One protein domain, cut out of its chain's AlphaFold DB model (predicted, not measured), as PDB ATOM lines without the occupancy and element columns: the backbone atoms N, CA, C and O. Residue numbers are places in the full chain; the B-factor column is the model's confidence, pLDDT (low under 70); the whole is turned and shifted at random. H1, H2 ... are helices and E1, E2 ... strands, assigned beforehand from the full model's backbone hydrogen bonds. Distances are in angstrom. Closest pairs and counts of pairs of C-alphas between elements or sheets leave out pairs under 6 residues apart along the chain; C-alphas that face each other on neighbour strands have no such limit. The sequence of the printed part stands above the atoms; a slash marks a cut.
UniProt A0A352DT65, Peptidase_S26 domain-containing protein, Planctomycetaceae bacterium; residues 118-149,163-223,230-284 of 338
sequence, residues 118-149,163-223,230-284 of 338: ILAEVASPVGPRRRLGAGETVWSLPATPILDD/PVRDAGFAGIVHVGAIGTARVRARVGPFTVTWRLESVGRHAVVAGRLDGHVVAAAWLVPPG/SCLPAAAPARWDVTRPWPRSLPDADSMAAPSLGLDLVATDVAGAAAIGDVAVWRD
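What this domain is: This is residues 118 to 149, 163 to 223 and 230 to 284 of the 338 residues of the protein "Peptidase_S26 domain-containing protein" of Planctomycetaceae bacterium (UniProt A0A352DT65). Two twisted antiparallel sheets lie face to face as a sandwich, their strands running nearly in line, at 13 degrees. E7, E6, E5, E2 and E9 make one layer and E1, E8, E3 and E4 the other, while the short helix H1 only grazes the five-strand sheet. The 148 printed residues hold one named helix and nine named strands, in the order H1, then E1 to E9; the class is mostly strand, with under half of the residues in named elements. The whole is compact, with a radius of gyration of the C-alphas of 14.7 A, and elongated, spanning 46 by 29 by 28 A.

Where its parts are: H1, residues 118 to 122, begins at C-alpha 118 (95.853, 156.633, 133.929). E1 is residues 138 to 141. E2, residues 167 to 175, is 26.0 A long from first to last C-alpha. E3 is residues 181 to 187 and E4 residues 190 to 196. E5, residues 200 to 209, starts at C-alpha 200 (105.915, 146.076, 153.042) and is 27.6 A long. E6, residues 212 to 219, is 23.5 A long. E7 is residues 242 to 245, and E8, residues 261 to 268, is 21.5 A long. E9, residues 274 to 283, is 27.1 A long and ends at C-alpha 283 (101.076, 167.737, 138.148).

How they stand to each other: The larger sheet runs E7, E6, E5, E2, E9, with edge strands E7 and E9. N 244 and O 213 join E7 to E6 within hydrogen-bond range at 3.0 A, N 205 and O 216 do so for the hairpin E5 and E6 at 2.9 A, N 171 and O 204 for E2 and E5 at 2.8 A, and N 170 and O 280 for E2 and E9 at 2.8 A. Residues 124 to 125 and 130 to 131 form short antiparallel pairings with E9. H1 grazes this sheet with residues 119 to 122, and its O i to N i+4 pair is within hydrogen-bond range. The other sheet runs E1, E8, E3, E4; its pairs include N 139 and O 263 at 2.9 A, N 184 and O 264 at 2.8 A, and, in the hairpin E3 and E4, N 185 and O 192 at 2.8 A. Between the sheets, the closest C-alphas of E3 and E5 are those of Val 187 and Gly 207, 5.7 A apart. E1 and E7 are apart.

The domain as a whole: The C-alphas farthest apart are those of Ile 178 and Asp 254, at 45.9 A. Residues 150 to 162 are not printed, with 9.1 A between C-alphas 149 and 163; nor are residues 224 to 229, with 15.7 A between C-alphas 223 and 230. The links H1 to E1 and E7 to E8 are long. The mean pLDDT of the printed part is 91.0; residue 178 and residues 249 to 254 are under 70.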
ATOM      1  N   ILE A 118      95.664 155.682 135.033       96.38
ATOM      2  CA  ILE A 118      95.853 156.633 133.929       96.38
ATOM      3  C   ILE A 118      96.691 157.823 134.389       96.38
ATOM      4  O   ILE A 118      97.577 158.240 133.651       96.38
ATOM      5  N   LEU A 119      96.482 158.322 135.613       96.94
ATOM      6  CA  LEU A 119      97.329 159.369 136.190       96.94
ATOM      7  C   LEU A 119      98.804 158.941 136.203       96.94
ATOM      8  O   LEU A 119      99.667 159.723 135.826       96.94
ATOM      9  N   ALA A 120      99.089 157.681 136.542       94.56
ATOM     10  CA  ALA A 120     100.441 157.129 136.512       94.56
ATOM     11  C   ALA A 120     101.088 157.161 135.113       94.56
ATOM     12  O   ALA A 120     102.315 157.205 135.023       94.56
ATOM     13  N   GLU A 121     100.297 157.141 134.035       93.94
ATOM     14  CA  GLU A 121     100.805 157.258 132.663       93.94
ATOM     15  C   GLU A 121     101.017 158.722 132.235       93.94
ATOM     16  O   GLU A 121     101.949 159.015 131.487       93.94
ATOM     17  N   VAL A 122     100.147 159.642 132.665       94.31
ATOM     18  CA  VAL A 122     100.080 160.987 132.062       94.31
ATOM     19  C   VAL A 122     100.603 162.114 132.948       94.31
ATOM     20  O   VAL A 122     100.978 163.163 132.431       94.31
ATOM     21  N   ALA A 123     100.651 161.927 134.267       94.69
ATOM     22  CA  ALA A 123     101.070 162.982 135.181       94.69
ATOM     23  C   ALA A 123     102.577 163.235 135.106       94.69
ATOM     24  O   ALA A 123     103.392 162.309 135.152       94.69
ATOM     25  N   SER A 124     102.947 164.510 135.026       92.81
ATOM     26  CA  SER A 124     104.341 164.945 134.948       92.81
ATOM     27  C   SER A 124     104.931 165.147 136.349       92.81
ATOM     28  O   SER A 124     104.229 165.635 137.240       92.81
ATOM     29  N   PRO A 125     106.206 164.790 136.577       92.62
ATOM     30  CA  PRO A 125     106.869 165.065 137.844       92.62
ATOM     31  C   PRO A 125     107.109 166.570 138.017       92.62
ATOM     32  O   PRO A 125     107.478 167.258 137.070       92.62
ATOM     33  N   VAL A 126     106.948 167.062 139.244       92.56
ATOM     34  CA  VAL A 126     107.301 168.432 139.634       92.56
ATOM     35  C   VAL A 126     108.611 168.360 140.411       92.56
ATOM     36  O   VAL A 126     108.632 168.116 141.620       92.56
ATOM     37  N   GLY A 127     109.719 168.513 139.686       88.62
ATOM     38  CA  GLY A 127     111.069 168.381 140.229       88.62
ATOM     39  C   GLY A 127     111.472 166.941 140.594       88.62
ATOM     40  O   GLY A 127     110.764 165.973 140.294       88.62
ATOM     41  N   PRO A 128     112.649 166.769 141.219       88.50
ATOM     42  CA  PRO A 128     113.140 165.456 141.601       88.50
ATOM     43  C   PRO A 128     112.348 164.890 142.781       88.50
ATOM     44  O   PRO A 128     111.949 165.592 143.712       88.50
ATOM     45  N   ARG A 129     112.204 163.569 142.784       91.12
ATOM     46  CA  ARG A 129     111.713 162.820 143.940       91.12
ATOM     47  C   ARG A 129     112.616 163.049 145.153       91.12
ATOM     48  O   ARG A 129     113.838 162.944 145.063       91.12
ATOM     49  N   ARG A 130     111.994 163.291 146.305       92.88
ATOM     50  CA  ARG A 130     112.661 163.481 147.591       92.88
ATOM     51  C   ARG A 130     112.676 162.173 148.373       92.88
ATOM     52  O   ARG A 130     111.624 161.618 148.673       92.88
ATOM     53  N   ARG A 131     113.867 161.733 148.770       93.00
ATOM     54  CA  ARG A 131     114.053 160.701 149.795       93.00
ATOM     55  C   ARG A 131     114.059 161.365 151.168       93.00
ATOM     56  O   ARG A 131     114.802 162.323 151.369       93.00
ATOM     57  N   LEU A 132     113.220 160.890 152.077       92.19
ATOM     58  CA  LEU A 132     113.165 161.393 153.446       92.19
ATOM     59  C   LEU A 132     114.232 160.705 154.307       92.19
ATOM     60  O   LEU A 132     114.572 159.538 154.087       92.19
ATOM     61  N   GLY A 133     114.782 161.443 155.274       87.19
ATOM     62  CA  GLY A 133     115.757 160.921 156.224       87.19
ATOM     63  C   GLY A 133     115.156 159.914 157.208       87.19
ATOM     64  O   GLY A 133     113.953 159.895 157.471       87.19
ATOM     65  N   ALA A 134     116.012 159.080 157.801       80.06
ATOM     66  CA  ALA A 134     115.596 158.172 158.865       80.06
ATOM     67  C   ALA A 134     115.007 158.971 160.044       80.06
ATOM     68  O   ALA A 134     115.678 159.828 160.613       80.06
ATOM     69  N   GLY A 135     113.752 158.690 160.399       78.25
ATOM     70  CA  GLY A 135     113.024 159.394 161.462       78.25
ATOM     71  C   GLY A 135     112.156 160.566 160.990       78.25
ATOM     72  O   GLY A 135     111.357 161.066 161.780       78.25
ATOM     73  N   GLU A 136     112.231 160.974 159.716       88.38
ATOM     74  CA  GLU A 136     111.249 161.898 159.142       88.38
ATOM     75  C   GLU A 136     109.893 161.190 159.007       88.38
ATOM     76  O   GLU A 136     109.702 160.266 158.214       88.38
ATOM     77  N   THR A 137     108.933 161.633 159.812       90.75
ATOM     78  CA  THR A 137     107.561 161.105 159.848       90.75
ATOM     79  C   THR A 137     106.555 162.038 159.188       90.75
ATOM     80  O   THR A 137     105.377 161.705 159.100       90.75
ATOM     81  N   VAL A 138     107.008 163.203 158.723       95.00
ATOM     82  CA  VAL A 138     106.174 164.252 158.144       95.00
ATOM     83  C   VAL A 138     106.863 164.815 156.910       95.00
ATOM     84  O   VAL A 138     108.020 165.228 156.959       95.00
ATOM     85  N   TRP A 139     106.112 164.893 155.820       97.44
ATOM     86  CA  TRP A 139     106.454 165.667 154.639       97.44
ATOM     87  C   TRP A 139     105.336 166.663 154.345       97.44
ATOM     88  O   TRP A 139     104.155 166.351 154.499       97.44
ATOM     89  N   SER A 140     105.701 167.862 153.901       97.25
ATOM     90  CA  SER A 140     104.735 168.867 153.469       97.25
ATOM     91  C   SER A 140     105.302 169.775 152.391       97.25
ATOM     92  O   SER A 140     106.488 170.105 152.414       97.25
ATOM     93  N   LEU A 141     104.417 170.243 151.521       96.50
ATOM     94  CA  LEU A 141     104.659 171.290 150.544       96.50
ATOM     95  C   LEU A 141     103.618 172.399 150.771       96.50
ATOM     96  O   LEU A 141     102.422 172.098 150.789       96.50
ATOM     97  N   PRO A 142     104.018 173.665 150.982       95.75
ATOM     98  CA  PRO A 142     103.058 174.762 151.064       95.75
ATOM     99  C   PRO A 142     102.351 174.965 149.717       95.75
ATOM    100  O   PRO A 142     102.829 174.503 148.682       95.75
ATOM    101  N   ALA A 143     101.221 175.673 149.728       93.75
ATOM    102  CA  ALA A 143     100.580 176.088 148.486       93.75
ATOM    103  C   ALA A 143     101.564 176.948 147.679       93.75
ATOM    104  O   ALA A 143     102.107 177.926 148.196       93.75
ATOM    105  N   THR A 144     101.835 176.552 146.439       91.75
ATOM    106  CA  THR A 144     102.862 177.174 145.597       91.75
ATOM    107  C   THR A 144     102.441 177.126 144.131       91.75
ATOM    108  O   THR A 144     101.768 176.176 143.725       91.75
ATOM    109  N   PRO A 145     102.823 178.114 143.304       92.62
ATOM    110  CA  PRO A 145     102.711 177.985 141.859       92.62
ATOM    111  C   PRO A 145     103.493 176.762 141.373       92.62
ATOM    112  O   PRO A 145     104.667 176.597 141.706       92.62
ATOM    113  N   ILE A 146     102.827 175.917 140.592       93.88
ATOM    114  CA  ILE A 146     103.430 174.826 139.826       93.88
ATOM    115  C   ILE A 146     103.189 175.168 138.365       93.88
ATOM    116  O   ILE A 146     102.077 175.542 138.006       93.88
ATOM    117  N   LEU A 147     104.230 175.104 137.545       92.12
ATOM    118  CA  LEU A 147     104.159 175.462 136.134       92.12
ATOM    119  C   LEU A 147     104.048 174.205 135.273       92.12
ATOM    120  O   LEU A 147     104.358 173.105 135.722       92.12
ATOM    121  N   ASP A 148     103.606 174.353 134.029       89.81
ATOM    122  CA  ASP A 148     103.593 173.277 133.037       89.81
ATOM    123  C   ASP A 148     104.975 173.050 132.403       89.81
ATOM    124  O   ASP A 148     105.116 172.872 131.192       89.81
ATOM    125  N   ASP A 149     106.009 173.058 133.243       84.94
ATOM    126  CA  ASP A 149     107.386 172.789 132.866       84.94
ATOM    127  C   ASP A 149     107.626 171.294 132.648       84.94
ATOM    128  O   ASP A 149     106.886 170.431 133.130       84.94
ATOM    129  N   PRO A 163     100.548 178.178 134.805       92.31
ATOM    130  CA  PRO A 163     100.328 177.510 136.079       92.31
ATOM    131  C   PRO A 163      99.366 176.320 135.945       92.31
ATOM    132  O   PRO A 163      98.358 176.397 135.241       92.31
ATOM    133  N   VAL A 164      99.652 175.247 136.679       93.88
ATOM    134  CA  VAL A 164      98.834 174.036 136.792       93.88
ATOM    135  C   VAL A 164      98.330 173.922 138.226       93.88
ATOM    136  O   VAL A 164      99.111 173.790 139.168       93.88
ATOM    137  N   ARG A 165      97.006 173.988 138.396       91.88
ATOM    138  CA  ARG A 165      96.353 173.912 139.715       91.88
ATOM    139  C   ARG A 165      96.182 172.473 140.198       91.88
ATOM    140  O   ARG A 165      96.158 172.226 141.405       91.88
ATOM    141  N   ASP A 166      96.047 171.543 139.257       95.44
ATOM    142  CA  ASP A 166      95.942 170.119 139.543       95.44
ATOM    143  C   ASP A 166      97.308 169.504 139.750       95.44
ATOM    144  O   ASP A 166      98.075 169.230 138.826       95.44
ATOM    145  N   ALA A 167      97.605 169.326 141.026       96.69
ATOM    146  CA  ALA A 167      98.819 168.726 141.500       96.69
ATOM    147  C   ALA A 167      98.558 167.959 142.790       96.69
ATOM    148  O   ALA A 167      97.588 168.179 143.531       96.69
ATOM    149  N   GLY A 168      99.482 167.060 143.071       98.00
ATOM    150  CA  GLY A 168      99.459 166.239 144.257       98.00
ATOM    151  C   GLY A 168     100.803 165.604 144.508       98.00
ATOM    152  O   GLY A 168     101.835 166.022 143.985       98.00
ATOM    153  N   PHE A 169     100.792 164.582 145.345       98.19
ATOM    154  CA  PHE A 169     101.977 163.808 145.646       98.19
ATOM    155  C   PHE A 169     101.695 162.317 145.540       98.19
ATOM    156  O   PHE A 169     100.553 161.859 145.631       98.19
ATOM    157  N   ALA A 170     102.774 161.568 145.378       97.75
ATOM    158  CA  ALA A 170     102.838 160.150 145.644       97.75
ATOM    159  C   ALA A 170     103.953 159.904 146.658       97.75
ATOM    160  O   ALA A 170     105.030 160.486 146.549       97.75
ATOM    161  N   GLY A 171     103.705 159.062 147.653       95.88
ATOM    162  CA  GLY A 171     104.676 158.704 148.678       95.88
ATOM    163  C   GLY A 171     104.730 157.202 148.906       95.88
ATOM    164  O   GLY A 171     103.716 156.518 148.782       95.88
ATOM    165  N   ILE A 172     105.907 156.692 149.266       95.25
ATOM    166  CA  ILE A 172     106.087 155.324 149.751       95.25
ATOM    167  C   ILE A 172     106.198 155.344 151.270       95.25
ATOM    168  O   ILE A 172     107.084 155.985 151.831       95.25
ATOM    169  N   VAL A 173     105.332 154.580 151.925       94.88
ATOM    170  CA  VAL A 173     105.403 154.286 153.353       94.88
ATOM    171  C   VAL A 173     105.835 152.837 153.526       94.88
ATOM    172  O   VAL A 173     105.175 151.908 153.064       94.88
ATOM    173  N   HIS A 174     106.966 152.640 154.187       93.88
ATOM    174  CA  HIS A 174     107.472 151.325 154.543       93.88
ATOM    175  C   HIS A 174     106.872 150.920 155.879       93.88
ATOM    176  O   HIS A 174     107.062 151.637 156.855       93.88
ATOM    177  N   VAL A 175     106.185 149.783 155.925       92.62
ATOM    178  CA  VAL A 175     105.721 149.138 157.159       92.62
ATOM    179  C   VAL A 175     106.598 147.909 157.396       92.62
ATOM    180  O   VAL A 175     106.716 147.043 156.526       92.62
ATOM    181  N   GLY A 176     107.282 147.881 158.537       88.31
ATOM    182  CA  GLY A 176     108.213 146.834 158.945       88.31
ATOM    183  C   GLY A 176     107.519 145.528 159.331       88.31
ATOM    184  O   GLY A 176     106.299 145.427 159.333       88.31
ATOM    185  N   ALA A 177     108.317 144.509 159.665       79.38
ATOM    186  CA  ALA A 177     107.841 143.141 159.910       79.38
ATOM    187  C   ALA A 177     106.912 142.986 161.129       79.38
ATOM    188  O   ALA A 177     106.212 141.983 161.240       79.38
ATOM    189  N   ILE A 178     106.928 143.954 162.047       67.62
ATOM    190  CA  ILE A 178     106.098 143.975 163.248       67.62
ATOM    191  C   ILE A 178     105.444 145.352 163.307       67.62
ATOM    192  O   ILE A 178     106.125 146.343 163.569       67.62
ATOM    193  N   GLY A 179     104.140 145.403 163.047       71.12
ATOM    194  CA  GLY A 179     103.321 146.585 163.285       71.12
ATOM    195  C   GLY A 179     102.399 146.992 162.139       71.12
ATOM    196  O   GLY A 179     102.423 146.447 161.039       71.12
ATOM    197  N   THR A 180     101.572 147.981 162.440       85.88
ATOM    198  CA  THR A 180     100.610 148.655 161.577       85.88
ATOM    199  C   THR A 180     100.868 150.156 161.636       85.88
ATOM    200  O   THR A 180     101.293 150.709 162.654       85.88
ATOM    201  N   ALA A 181     100.603 150.843 160.531       90.81
ATOM    202  CA  ALA A 181     100.824 152.278 160.421       90.81
ATOM    203  C   ALA A 181      99.513 153.003 160.147       90.81
ATOM    204  O   ALA A 181      98.715 152.579 159.316       90.81
ATOM    205  N   ARG A 182      99.292 154.137 160.805       95.00
ATOM    206  CA  ARG A 182      98.248 155.083 160.416       95.00
ATOM    207  C   ARG A 182      98.896 156.248 159.692       95.00
ATOM    208  O   ARG A 182      99.685 156.983 160.281       95.00
ATOM    209  N   VAL A 183      98.522 156.427 158.435       96.44
ATOM    210  CA  VAL A 183      99.055 157.480 157.569       96.44
ATOM    211  C   VAL A 183      97.968 158.477 157.233       96.44
ATOM    212  O   VAL A 183      96.798 158.112 157.102       96.44
ATOM    213  N   ARG A 184      98.354 159.739 157.093       98.00
ATOM    214  CA  ARG A 184      97.460 160.844 156.774       98.00
ATOM    215  C   ARG A 184      97.984 161.598 155.563       98.00
ATOM    216  O   ARG A 184      99.098 162.103 155.601       98.00
ATOM    217  N   ALA A 185      97.159 161.708 154.531       98.44
ATOM    218  CA  ALA A 185      97.382 162.626 153.424       98.44
ATOM    219  C   ALA A 185      96.608 163.927 153.660       98.44
ATOM    220  O   ALA A 185      95.442 163.895 154.068       98.44
ATOM    221  N   ARG A 186      97.245 165.061 153.372       98.25
ATOM    222  CA  ARG A 186      96.665 166.405 153.414       98.25
ATOM    223  C   ARG A 186      96.707 167.021 152.017       98.25
ATOM    224  O   ARG A 186      97.751 166.985 151.369       98.25
ATOM    225  N   VAL A 187      95.583 167.577 151.570       97.38
ATOM    226  CA  VAL A 187      95.438 168.280 150.285       97.38
ATOM    227  C   VAL A 187      94.620 169.544 150.534       97.38
ATOM    228  O   VAL A 187      93.405 169.483 150.701       97.38
ATOM    229  N   GLY A 188      95.282 170.694 150.613       94.00
ATOM    230  CA  GLY A 188      94.677 171.936 151.089       94.00
ATOM    231  C   GLY A 188      93.984 171.721 152.447       94.00
ATOM    232  O   GLY A 188      94.620 171.221 153.378       94.00
ATOM    233  N   PRO A 189      92.680 172.030 152.573       92.69
ATOM    234  CA  PRO A 189      91.924 171.815 153.809       92.69
ATOM    235  C   PRO A 189      91.502 170.350 154.025       92.69
ATOM    236  O   PRO A 189      90.958 170.008 155.075       92.69
ATOM    237  N   PHE A 190      91.700 169.474 153.039       95.81
ATOM    238  CA  PHE A 190      91.232 168.095 153.092       95.81
ATOM    239  C   PHE A 190      92.251 167.181 153.747       95.81
ATOM    240  O   PHE A 190      93.458 167.304 153.547       95.81
ATOM    241  N   THR A 191      91.740 166.219 154.508       97.38
ATOM    242  CA  THR A 191      92.544 165.188 155.157       97.38
ATOM    243  C   THR A 191      91.933 163.819 154.890       97.38
ATOM    244  O   THR A 191      90.735 163.618 155.097       97.38
ATOM    245  N   VAL A 192      92.763 162.871 154.463       97.81
ATOM    246  CA  VAL A 192      92.403 161.458 154.288       97.81
ATOM    247  C   VAL A 192      93.349 160.619 155.135       97.81
ATOM    248  O   VAL A 192      94.525 160.945 155.264       97.81
ATOM    249  N   THR A 193      92.840 159.580 155.794       97.75
ATOM    250  CA  THR A 193      93.630 158.733 156.694       97.75
ATOM    251  C   THR A 193      93.387 157.270 156.376       97.75
ATOM    252  O   THR A 193      92.236 156.856 156.257       97.75
ATOM    253  N   TRP A 194      94.464 156.491 156.304       97.25
ATOM    254  CA  TRP A 194      94.413 155.044 156.121       97.25
ATOM    255  C   TRP A 194      95.108 154.336 157.272       97.25
ATOM    256  O   TRP A 194      96.015 154.878 157.912       97.25
ATOM    257  N   ARG A 195      94.685 153.097 157.504       95.25
ATOM    258  CA  ARG A 195      95.396 152.128 158.329       95.25
ATOM    259  C   ARG A 195      96.072 151.129 157.389       95.25
ATOM    260  O   ARG A 195      95.397 150.489 156.594       95.25
ATOM    261  N   LEU A 196      97.393 151.045 157.462       94.19
ATOM    262  CA  LEU A 196      98.237 150.139 156.694       94.19
ATOM    263  C   LEU A 196      98.563 148.943 157.590       94.19
ATOM    264  O   LEU A 196      99.306 149.082 158.564       94.19
ATOM    265  N   GLU A 197      97.943 147.802 157.307       89.38
ATOM    266  CA  GLU A 197      98.014 146.609 158.165       89.38
ATOM    267  C   GLU A 197      98.970 145.537 157.642       89.38
ATOM    268  O   GLU A 197      99.351 144.630 158.376       89.38
ATOM    269  N   SER A 198      99.369 145.647 156.378       90.50
ATOM    270  CA  SER A 198     100.281 144.704 155.743       90.50
ATOM    271  C   SER A 198     101.729 145.129 155.955       90.50
ATOM    272  O   SER A 198     102.050 146.315 155.985       90.50
ATOM    273  N   VAL A 199     102.631 144.154 156.032       91.88
ATOM    274  CA  VAL A 199     104.076 144.402 155.961       91.88
ATOM    275  C   VAL A 199     104.449 144.758 154.522       91.88
ATOM    276  O   VAL A 199     103.957 144.141 153.576       91.88
ATOM    277  N   GLY A 200     105.349 145.725 154.343       92.56
ATOM    278  CA  GLY A 200     105.915 146.076 153.042       92.56
ATOM    279  C   GLY A 200     105.744 147.543 152.661       92.56
ATOM    280  O   GLY A 200     105.555 148.424 153.499       92.56
ATOM    281  N   ARG A 201     105.866 147.819 151.361       94.12
ATOM    282  CA  ARG A 201     105.814 149.176 150.802       94.12
ATOM    283  C   ARG A 201     104.386 149.522 150.422       94.12
ATOM    284  O   ARG A 201     103.793 148.826 149.608       94.12
ATOM    285  N   HIS A 202     103.868 150.612 150.961       96.00
ATOM    286  CA  HIS A 202     102.552 151.134 150.628       96.00
ATOM    287  C   HIS A 202     102.713 152.431 149.857       96.00
ATOM    288  O   HIS A 202     103.419 153.333 150.302       96.00
ATOM    289  N   ALA A 203     102.056 152.528 148.713       96.94
ATOM    290  CA  ALA A 203     101.893 153.788 148.021       96.94
ATOM    291  C   ALA A 203     100.757 154.570 148.678       96.94
ATOM    292  O   ALA A 203      99.718 153.997 149.000       96.94
ATOM    293  N   VAL A 204     100.955 155.871 148.851       98.12
ATOM    294  CA  VAL A 204      99.918 156.831 149.231       98.12
ATOM    295  C   VAL A 204      99.957 157.953 148.209       98.12
ATOM    296  O   VAL A 204     100.972 158.634 148.079       98.12
ATOM    297  N   VAL A 205      98.867 158.138 147.475       98.44
ATOM    298  CA  VAL A 205      98.732 159.186 146.460       98.44
ATOM    299  C   VAL A 205      97.557 160.066 146.824       98.44
ATOM    300  O   VAL A 205      96.483 159.555 147.136       98.44
ATOM    301  N   ALA A 206      97.745 161.380 146.779       98.69
ATOM    302  CA  ALA A 206      96.663 162.333 146.978       98.69
ATOM    303  C   ALA A 206      96.947 163.662 146.274       98.69
ATOM    304  O   ALA A 206      98.104 164.050 146.121       98.69
ATOM    305  N   GLY A 207      95.898 164.374 145.873       98.19
ATOM    306  CA  GLY A 207      96.024 165.680 145.229       98.19
ATOM    307  C   GLY A 207      94.688 166.288 144.826       98.19
ATOM    308  O   GLY A 207      93.625 165.737 145.130       98.19
ATOM    309  N   ARG A 208      94.764 167.430 144.140       96.62
ATOM    310  CA  ARG A 208      93.658 167.968 143.342       96.62
ATOM    311  C   ARG A 208      93.834 167.471 141.904       96.62
ATOM    312  O   ARG A 208      94.954 167.481 141.398       96.62
ATOM    313  N   LEU A 209      92.761 166.972 141.302       97.25
ATOM    314  CA  LEU A 209      92.755 166.432 139.946       97.25
ATOM    315  C   LEU A 209      91.382 166.619 139.301       97.25
ATOM    316  O   LEU A 209      90.387 166.182 139.882       97.25
ATOM    317  N   ASP A 210      91.332 167.223 138.115       94.75
ATOM    318  CA  ASP A 210      90.125 167.441 137.314       94.75
ATOM    319  C   ASP A 210      88.976 168.013 138.172       94.75
ATOM    320  O   ASP A 210      87.853 167.494 138.209       94.75
ATOM    321  N   GLY A 211      89.288 169.024 138.992       91.88
ATOM    322  CA  GLY A 211      88.328 169.659 139.904       91.88
ATOM    323  C   GLY A 211      87.873 168.813 141.104       91.88
ATOM    324  O   GLY A 211      86.870 169.150 141.736       91.88
ATOM    325  N   HIS A 212      88.587 167.742 141.454       95.75
ATOM    326  CA  HIS A 212      88.285 166.869 142.591       95.75
ATOM    327  C   HIS A 212      89.478 166.718 143.537       95.75
ATOM    328  O   HIS A 212      90.630 166.724 143.126       95.75
ATOM    329  N   VAL A 213      89.202 166.515 144.823       97.19
ATOM    330  CA  VAL A 213      90.151 165.893 145.747       97.19
ATOM    331  C   VAL A 213      90.171 164.404 145.449       97.19
ATOM    332  O   VAL A 213      89.129 163.741 145.528       97.19
ATOM    333  N   VAL A 214      91.356 163.881 145.164       98.56
ATOM    334  CA  VAL A 214      91.580 162.457 144.936       98.56
ATOM    335  C   VAL A 214      92.570 161.894 145.935       98.56
ATOM    336  O   VAL A 214      93.511 162.577 146.343       98.56
ATOM    337  N   ALA A 215      92.347 160.650 146.352       98.69
ATOM    338  CA  ALA A 215      93.274 159.955 147.228       98.69
ATOM    339  C   ALA A 215      93.156 158.431 147.094       98.69
ATOM    340  O   ALA A 215      92.051 157.907 146.933       98.69
ATOM    341  N   ALA A 216      94.282 157.722 147.157       98.56
ATOM    342  CA  ALA A 216      94.336 156.264 147.167       98.56
ATOM    343  C   ALA A 216      95.565 155.757 147.927       98.56
ATOM    344  O   ALA A 216      96.625 156.390 147.889       98.56
ATOM    345  N   ALA A 217      95.441 154.592 148.561       97.94
ATOM    346  CA  ALA A 217      96.572 153.864 149.118       97.94
ATOM    347  C   ALA A 217      96.524 152.377 148.751       97.94
ATOM    348  O   ALA A 217      95.468 151.752 148.772       97.94
ATOM    349  N   TRP A 218      97.674 151.791 148.416       96.69
ATOM    350  CA  TRP A 218      97.763 150.372 148.050       96.69
ATOM    351  C   TRP A 218      99.121 149.768 148.407       96.69
ATOM    352  O   TRP A 218     100.107 150.481 148.589       96.69
ATOM    353  N   LEU A 219      99.173 148.438 148.500       95.50
ATOM    354  CA  LEU A 219     100.423 147.702 148.666       95.50
ATOM    355  C   LEU A 219     101.161 147.634 147.323       95.50
ATOM    356  O   LEU A 219     100.618 147.141 146.335       95.50
ATOM    357  N   VAL A 220     102.403 148.108 147.293       94.69
ATOM    358  CA  VAL A 220     103.270 148.051 146.112       94.69
ATOM    359  C   VAL A 220     103.884 146.654 146.014       94.69
ATOM    360  O   VAL A 220     104.473 146.190 147.000       94.69
ATOM    361  N   PRO A 221     103.802 145.985 144.851       92.25
ATOM    362  CA  PRO A 221     104.399 144.672 144.669       92.25
ATOM    363  C   PRO A 221     105.904 144.629 145.014       92.25
ATOM    364  O   PRO A 221     106.642 145.621 144.880       92.25
ATOM    365  N   PRO A 222     106.402 143.480 145.504       86.00
ATOM    366  CA  PRO A 222     107.830 143.284 145.714       86.00
ATOM    367  C   PRO A 222     108.574 143.327 144.373       86.00
ATOM    368  O   PRO A 222     108.061 142.879 143.355       86.00
ATOM    369  N   GLY A 223     109.797 143.861 144.373       75.88
ATOM    370  CA  GLY A 223     110.622 143.963 143.163       75.88
ATOM    371  C   GLY A 223     110.325 145.177 142.277       75.88
ATOM    372  O   GLY A 223     111.176 145.532 141.469       75.88
ATOM    373  N   SER A 230     107.370 156.945 135.916       88.00
ATOM    374  CA  SER A 230     106.111 157.445 136.468       88.00
ATOM    375  C   SER A 230     106.346 158.217 137.762       88.00
ATOM    376  O   SER A 230     107.169 157.841 138.603       88.00
ATOM    377  N   CYS A 231     105.566 159.275 137.962       89.12
ATOM    378  CA  CYS A 231     105.480 159.980 139.235       89.12
ATOM    379  C   CYS A 231     104.635 159.229 140.280       89.12
ATOM    380  O   CYS A 231     104.577 159.662 141.427       89.12
ATOM    381  N   LEU A 232     104.010 158.103 139.917       93.62
ATOM    382  CA  LEU A 232     103.296 157.217 140.833       93.62
ATOM    383  C   LEU A 232     104.043 155.878 140.986       93.62
ATOM    384  O   LEU A 232     104.671 155.403 140.038       93.62
ATOM    385  N   PRO A 233     103.958 155.231 142.161       93.25
ATOM    386  CA  PRO A 233     104.393 153.853 142.331       93.25
ATOM    387  C   PRO A 233     103.647 152.883 141.409       93.25
ATOM    388  O   PRO A 233     102.520 153.137 140.980       93.25
ATOM    389  N   ALA A 234     104.271 151.738 141.142       91.00
ATOM    390  CA  ALA A 234     103.700 150.684 140.316       91.00
ATOM    391  C   ALA A 234     102.376 150.131 140.876       91.00
ATOM    392  O   ALA A 234     102.055 150.276 142.060       91.00
ATOM    393  N   ALA A 235     101.621 149.465 139.997       91.75
ATOM    394  CA  ALA A 235     100.329 148.846 140.299       91.75
ATOM    395  C   ALA A 235      99.271 149.821 140.854       91.75
ATOM    396  O   ALA A 235      98.449 149.440 141.688       91.75
ATOM    397  N   ALA A 236      99.272 151.070 140.372       94.31
ATOM    398  CA  ALA A 236      98.233 152.040 140.698       94.31
ATOM    399  C   ALA A 236      96.829 151.458 140.409       94.31
ATOM    400  O   ALA A 236      96.611 150.874 139.341       94.31
ATOM    401  N   PRO A 237      95.869 151.583 141.344       95.94
ATOM    402  CA  PRO A 237      94.581 150.914 141.230       95.94
ATOM    403  C   PRO A 237      93.710 151.503 140.113       95.94
ATOM    404  O   PRO A 237      93.892 152.628 139.646       95.94
ATOM    405  N   ALA A 238      92.692 150.746 139.702       94.62
ATOM    406  CA  ALA A 238      91.743 151.188 138.680       94.62
ATOM    407  C   ALA A 238      90.784 152.295 139.164       94.62
ATOM    408  O   ALA A 238      90.072 152.883 138.353       94.62
ATOM    409  N   ARG A 239      90.710 152.543 140.477       97.19
ATOM    410  CA  ARG A 239      89.768 153.476 141.111       97.19
ATOM    411  C   ARG A 239      90.456 154.202 142.260       97.19
ATOM    412  O   ARG A 239      91.342 153.634 142.892       97.19
ATOM    413  N   TRP A 240      90.020 155.426 142.525       98.31
ATOM    414  CA  TRP A 240      90.390 156.164 143.729       98.31
ATOM    415  C   TRP A 240      89.641 155.616 144.952       98.31
ATOM    416  O   TRP A 240      88.481 155.224 144.826       98.31
ATOM    417  N   ASP A 241      90.269 155.645 146.130       98.31
ATOM    418  CA  ASP A 241      89.574 155.373 147.400       98.31
ATOM    419  C   ASP A 241      88.659 156.546 147.769       98.31
ATOM    420  O   ASP A 241      87.577 156.376 148.333       98.31
ATOM    421  N   VAL A 242      89.116 157.763 147.454       98.25
ATOM    422  CA  VAL A 242      88.411 159.014 147.716       98.25
ATOM    423  C   VAL A 242      88.326 159.827 146.435       98.25
ATOM    424  O   VAL A 242      89.335 160.115 145.797       98.25
ATOM    425  N   THR A 243      87.112 160.259 146.113       97.69
ATOM    426  CA  THR A 243      86.833 161.277 145.101       97.69
ATOM    427  C   THR A 243      85.794 162.224 145.677       97.69
ATOM    428  O   THR A 243      84.701 161.795 146.050       97.69
ATOM    429  N   ARG A 244      86.139 163.504 145.818       95.50
ATOM    430  CA  ARG A 244      85.227 164.535 146.336       95.50
ATOM    431  C   ARG A 244      85.367 165.806 145.505       95.50
ATOM    432  O   ARG A 244      86.503 166.187 145.247       95.50
ATOM    433  N   PRO A 245      84.277 166.478 145.106       93.19
ATOM    434  CA  PRO A 245      84.376 167.736 144.369       93.19
ATOM    435  C   PRO A 245      85.211 168.775 145.123       93.19
ATOM    436  O   PRO A 245      85.064 168.932 146.338       93.19
ATOM    437  N   TRP A 246      86.076 169.492 144.406       90.56
ATOM    438  CA  TRP A 246      86.820 170.621 144.954       90.56
ATOM    439  C   TRP A 246      85.871 171.822 145.114       90.56
ATOM    440  O   TRP A 246      85.292 172.274 144.120       90.56
ATOM    441  N   PRO A 247      85.659 172.359 146.329       85.38
ATOM    442  CA  PRO A 247      84.686 173.422 146.539       85.38
ATOM    443  C   PRO A 247      85.110 174.716 145.847       85.38
ATOM    444  O   PRO A 247      86.214 175.216 146.059       85.38
ATOM    445  N   ARG A 248      84.188 175.308 145.083       73.81
ATOM    446  CA  ARG A 248      84.383 176.620 144.441       73.81
ATOM    447  C   ARG A 248      84.394 177.789 145.432       73.81
ATOM    448  O   ARG A 248      84.810 178.875 145.074       73.81
ATOM    449  N   SER A 249      83.927 177.575 146.661       69.62
ATOM    450  CA  SER A 249      83.823 178.605 147.704       69.62
ATOM    451  C   SER A 249      85.085 178.762 148.557       69.62
ATOM    452  O   SER A 249      85.055 179.500 149.539       69.62
ATOM    453  N   LEU A 250      86.160 178.020 148.270       69.75
ATOM    454  CA  LEU A 250      87.409 178.175 149.014       69.75
ATOM    455  C   LEU A 250      88.032 179.548 148.698       69.75
ATOM    456  O   LEU A 250      88.021 179.937 147.533       69.75
ATOM    457  N   PRO A 251      88.597 180.268 149.690       59.66
ATOM    458  CA  PRO A 251      89.190 181.596 149.479       59.66
ATOM    459  C   PRO A 251      90.254 181.621 148.374       59.66
ATOM    460  O   PRO A 251      90.373 182.601 147.648       59.66
ATOM    461  N   ASP A 252      90.970 180.507 148.214       59.41
ATOM    462  CA  ASP A 252      92.024 180.329 147.217       59.41
ATOM    463  C   ASP A 252      91.524 179.659 145.922       59.41
ATOM    464  O   ASP A 252      92.334 179.208 145.117       59.41
ATOM    465  N   ALA A 253      90.209 179.545 145.693       58.00
ATOM    466  CA  ALA A 253      89.666 178.905 144.485       58.00
ATOM    467  C   ALA A 253      90.087 179.620 143.186       58.00
ATOM    468  O   ALA A 253      90.241 178.971 142.149       58.00
ATOM    469  N   ASP A 254      90.337 180.929 143.264       59.59
ATOM    470  CA  ASP A 254      90.850 181.745 142.157       59.59
ATOM    471  C   ASP A 254      92.386 181.815 142.122       59.59
ATOM    472  O   ASP A 254      92.964 182.374 141.187       59.59
ATOM    473  N   SER A 255      93.069 181.219 143.106       72.44
ATOM    474  CA  SER A 255      94.526 181.150 143.132       72.44
ATOM    475  C   SER A 255      95.046 180.311 141.966       72.44
ATOM    476  O   SER A 255      94.540 179.231 141.667       72.44
ATOM    477  N   MET A 256      96.111 180.791 141.323       79.12
ATOM    478  CA  MET A 256      96.859 180.005 140.336       79.12
ATOM    479  C   MET A 256      97.836 179.014 140.991       79.12
ATOM    480  O   MET A 256      98.558 178.317 140.285       79.12
ATOM    481  N   ALA A 257      97.895 178.964 142.327       89.31
ATOM    482  CA  ALA A 257      98.742 178.031 143.056       89.31
ATOM    483  C   ALA A 257      98.105 176.639 143.155       89.31
ATOM    484  O   ALA A 257      96.892 176.494 143.310       89.31
ATOM    485  N   ALA A 258      98.954 175.615 143.146       92.75
ATOM    486  CA  ALA A 258      98.568 174.281 143.573       92.75
ATOM    487  C   ALA A 258      98.277 174.267 145.088       92.75
ATOM    488  O   ALA A 258      98.869 175.054 145.840       92.75
ATOM    489  N   PRO A 259      97.388 173.376 145.569       94.06
ATOM    490  CA  PRO A 259      97.065 173.295 146.989       94.06
ATOM    491  C   PRO A 259      98.282 172.876 147.820       94.06
ATOM    492  O   PRO A 259      99.173 172.182 147.337       94.06
ATOM    493  N   SER A 260      98.293 173.227 149.108       95.88
ATOM    494  CA  SER A 260      99.283 172.675 150.036       95.88
ATOM    495  C   SER A 260      99.136 171.157 150.140       95.88
ATOM    496  O   SER A 260      98.019 170.651 150.247       95.88
ATOM    497  N   LEU A 261     100.245 170.430 150.188       98.00
ATOM    498  CA  LEU A 261     100.275 168.971 150.239       98.00
ATOM    499  C   LEU A 261     100.964 168.494 151.516       98.00
ATOM    500  O   LEU A 261     101.843 169.171 152.051       98.00
ATOM    501  N   GLY A 262     100.601 167.311 152.002       98.00
ATOM    502  CA  GLY A 262     101.318 166.695 153.111       98.00
ATOM    503  C   GLY A 262     101.060 165.207 153.274       98.00
ATOM    504  O   GLY A 262      99.987 164.708 152.936       98.00
ATOM    505  N   LEU A 263     102.052 164.518 153.828       98.31
ATOM    506  CA  LEU A 263     102.007 163.110 154.196       98.31
ATOM    507  C   LEU A 263     102.593 162.954 155.596       98.31
ATOM    508  O   LEU A 263     103.762 163.263 155.812       98.31
ATOM    509  N   ASP A 264     101.786 162.443 156.521       96.00
ATOM    510  CA  ASP A 264     102.171 162.253 157.916       96.00
ATOM    511  C   ASP A 264     102.007 160.786 158.325       96.00
ATOM    512  O   ASP A 264     100.977 160.160 158.055       96.00
ATOM    513  N   LEU A 265     102.980 160.258 159.059       93.44
ATOM    514  CA  LEU A 265     102.837 159.039 159.844       93.44
ATOM    515  C   LEU A 265     102.270 159.419 161.219       93.44
ATOM    516  O   LEU A 265     102.987 159.884 162.100       93.44
ATOM    517  N   VAL A 266     100.955 159.268 161.388       87.44
ATOM    518  CA  VAL A 266     100.208 159.779 162.554       87.44
ATOM    519  C   VAL A 266     100.381 158.900 163.784       87.44
ATOM    520  O   VAL A 266     100.398 159.394 164.907       87.44
ATOM    521  N   ALA A 267     100.432 157.589 163.582       80.12
ATOM    522  CA  ALA A 267     100.629 156.631 164.655       80.12
ATOM    523  C   ALA A 267     101.215 155.341 164.094       80.12
ATOM    524  O   ALA A 267     100.853 154.913 162.997       80.12
ATOM    525  N   THR A 268     102.043 154.695 164.897       75.31
ATOM    526  CA  THR A 268     102.408 153.293 164.737       75.31
ATOM    527  C   THR A 268     102.060 152.569 166.029       75.31
ATOM    528  O   THR A 268     102.084 153.163 167.107       75.31
ATOM    529  N   ASP A 269     101.676 151.305 165.931       75.69
ATOM    530  CA  ASP A 269     101.462 150.457 167.110       75.69
ATOM    531  C   ASP A 269     102.775 150.108 167.824       75.69
ATOM    532  O   ASP A 269     102.803 150.009 169.048       75.69
ATOM    533  N   VAL A 270     103.869 149.995 167.073       76.25
ATOM    534  CA  VAL A 270     105.232 149.860 167.589       76.25
ATOM    535  C   VAL A 270     106.067 151.041 167.094       76.25
ATOM    536  O   VAL A 270     106.007 151.420 165.924       76.25
ATOM    537  N   ALA A 271     106.837 151.676 167.980       75.31
ATOM    538  CA  ALA A 271     107.694 152.801 167.604       75.31
ATOM    539  C   ALA A 271     108.699 152.375 166.518       75.31
ATOM    540  O   ALA A 271     109.360 151.348 166.645       75.31
ATOM    541  N   GLY A 272     108.793 153.153 165.438       76.50
ATOM    542  CA  GLY A 272     109.662 152.826 164.302       76.50
ATOM    543  C   GLY A 272     109.158 151.686 163.409       76.50
ATOM    544  O   GLY A 272     109.870 151.288 162.492       76.50
ATOM    545  N   ALA A 273     107.933 151.187 163.615       85.25
ATOM    546  CA  ALA A 273     107.339 150.168 162.746       85.25
ATOM    547  C   ALA A 273     107.078 150.657 161.321       85.25
ATOM    548  O   ALA A 273     106.856 149.840 160.433       85.25
ATOM    549  N   ALA A 274     107.089 151.969 161.086       90.44
ATOM    550  CA  ALA A 274     106.968 152.510 159.748       90.44
ATOM    551  C   ALA A 274     107.786 153.781 159.541       90.44
ATOM    552  O   ALA A 274     108.091 154.508 160.487       90.44
ATOM    553  N   ALA A 275     108.118 154.044 158.280       92.50
ATOM    554  CA  ALA A 275     108.828 155.238 157.844       92.50
ATOM    555  C   ALA A 275     108.334 155.682 156.465       92.50
ATOM    556  O   ALA A 275     107.974 154.853 155.625       92.50
ATOM    557  N   ILE A 276     108.350 156.990 156.216       94.19
ATOM    558  CA  ILE A 276     108.157 157.531 154.871       94.19
ATOM    559  C   ILE A 276     109.507 157.432 154.154       94.19
ATOM    560  O   ILE A 276     110.517 157.896 154.674       94.19
ATOM    561  N   GLY A 277     109.541 156.777 152.995       92.44
ATOM    562  CA  GLY A 277     110.768 156.548 152.232       92.44
ATOM    563  C   GLY A 277     111.000 157.630 151.188       92.44
ATOM    564  O   GLY A 277     111.878 158.478 151.323       92.44
ATOM    565  N   ASP A 278     110.193 157.600 150.133       93.31
ATOM    566  CA  ASP A 278     110.310 158.503 148.995       93.31
ATOM    567  C   ASP A 278     108.985 159.231 148.760       93.31
ATOM    568  O   ASP A 278     107.922 158.620 148.875       93.31
ATOM    569  N   VAL A 279     109.044 160.510 148.391       95.75
ATOM    570  CA  VAL A 279     107.891 161.317 147.975       95.75
ATOM    571  C   VAL A 279     108.214 162.043 146.673       95.75
ATOM    572  O   VAL A 279     109.277 162.647 146.531       95.75
ATOM    573  N   ALA A 280     107.292 162.002 145.720       95.38
ATOM    574  CA  ALA A 280     107.347 162.770 144.485       95.38
ATOM    575  C   ALA A 280     106.098 163.643 144.374       95.38
ATOM    576  O   ALA A 280     105.006 163.223 144.757       95.38
ATOM    577  N   VAL A 281     106.269 164.845 143.838       96.69
ATOM    578  CA  VAL A 281     105.162 165.737 143.496       96.69
ATOM    579  C   VAL A 281     104.830 165.512 142.027       96.69
ATOM    580  O   VAL A 281     105.728 165.347 141.200       96.69
ATOM    581  N   TRP A 282     103.545 165.474 141.711       96.44
ATOM    582  CA  TRP A 282     103.047 165.338 140.353       96.44
ATOM    583  C   TRP A 282     102.135 166.507 140.012       96.44
ATOM    584  O   TRP A 282     101.479 167.068 140.892       96.44
ATOM    585  N   ARG A 283     102.078 166.844 138.728       95.75
ATOM    586  CA  ARG A 283     101.076 167.737 138.148       95.75
ATOM    587  C   ARG A 283     100.299 167.012 137.062       95.75
ATOM    588  O   ARG A 283     100.832 166.113 136.405       95.75
ATOM    589  N   ASP A 284      99.055 167.412 136.875       96.19
ATOM    590  CA  ASP A 284      98.228 166.902 135.794       96.19
ATOM    591  C   ASP A 284      98.661 167.464 134.427       96.19
ATOM    592  O   ASP A 284      99.491 168.377 134.298       96.19
TER     593      ASP A 284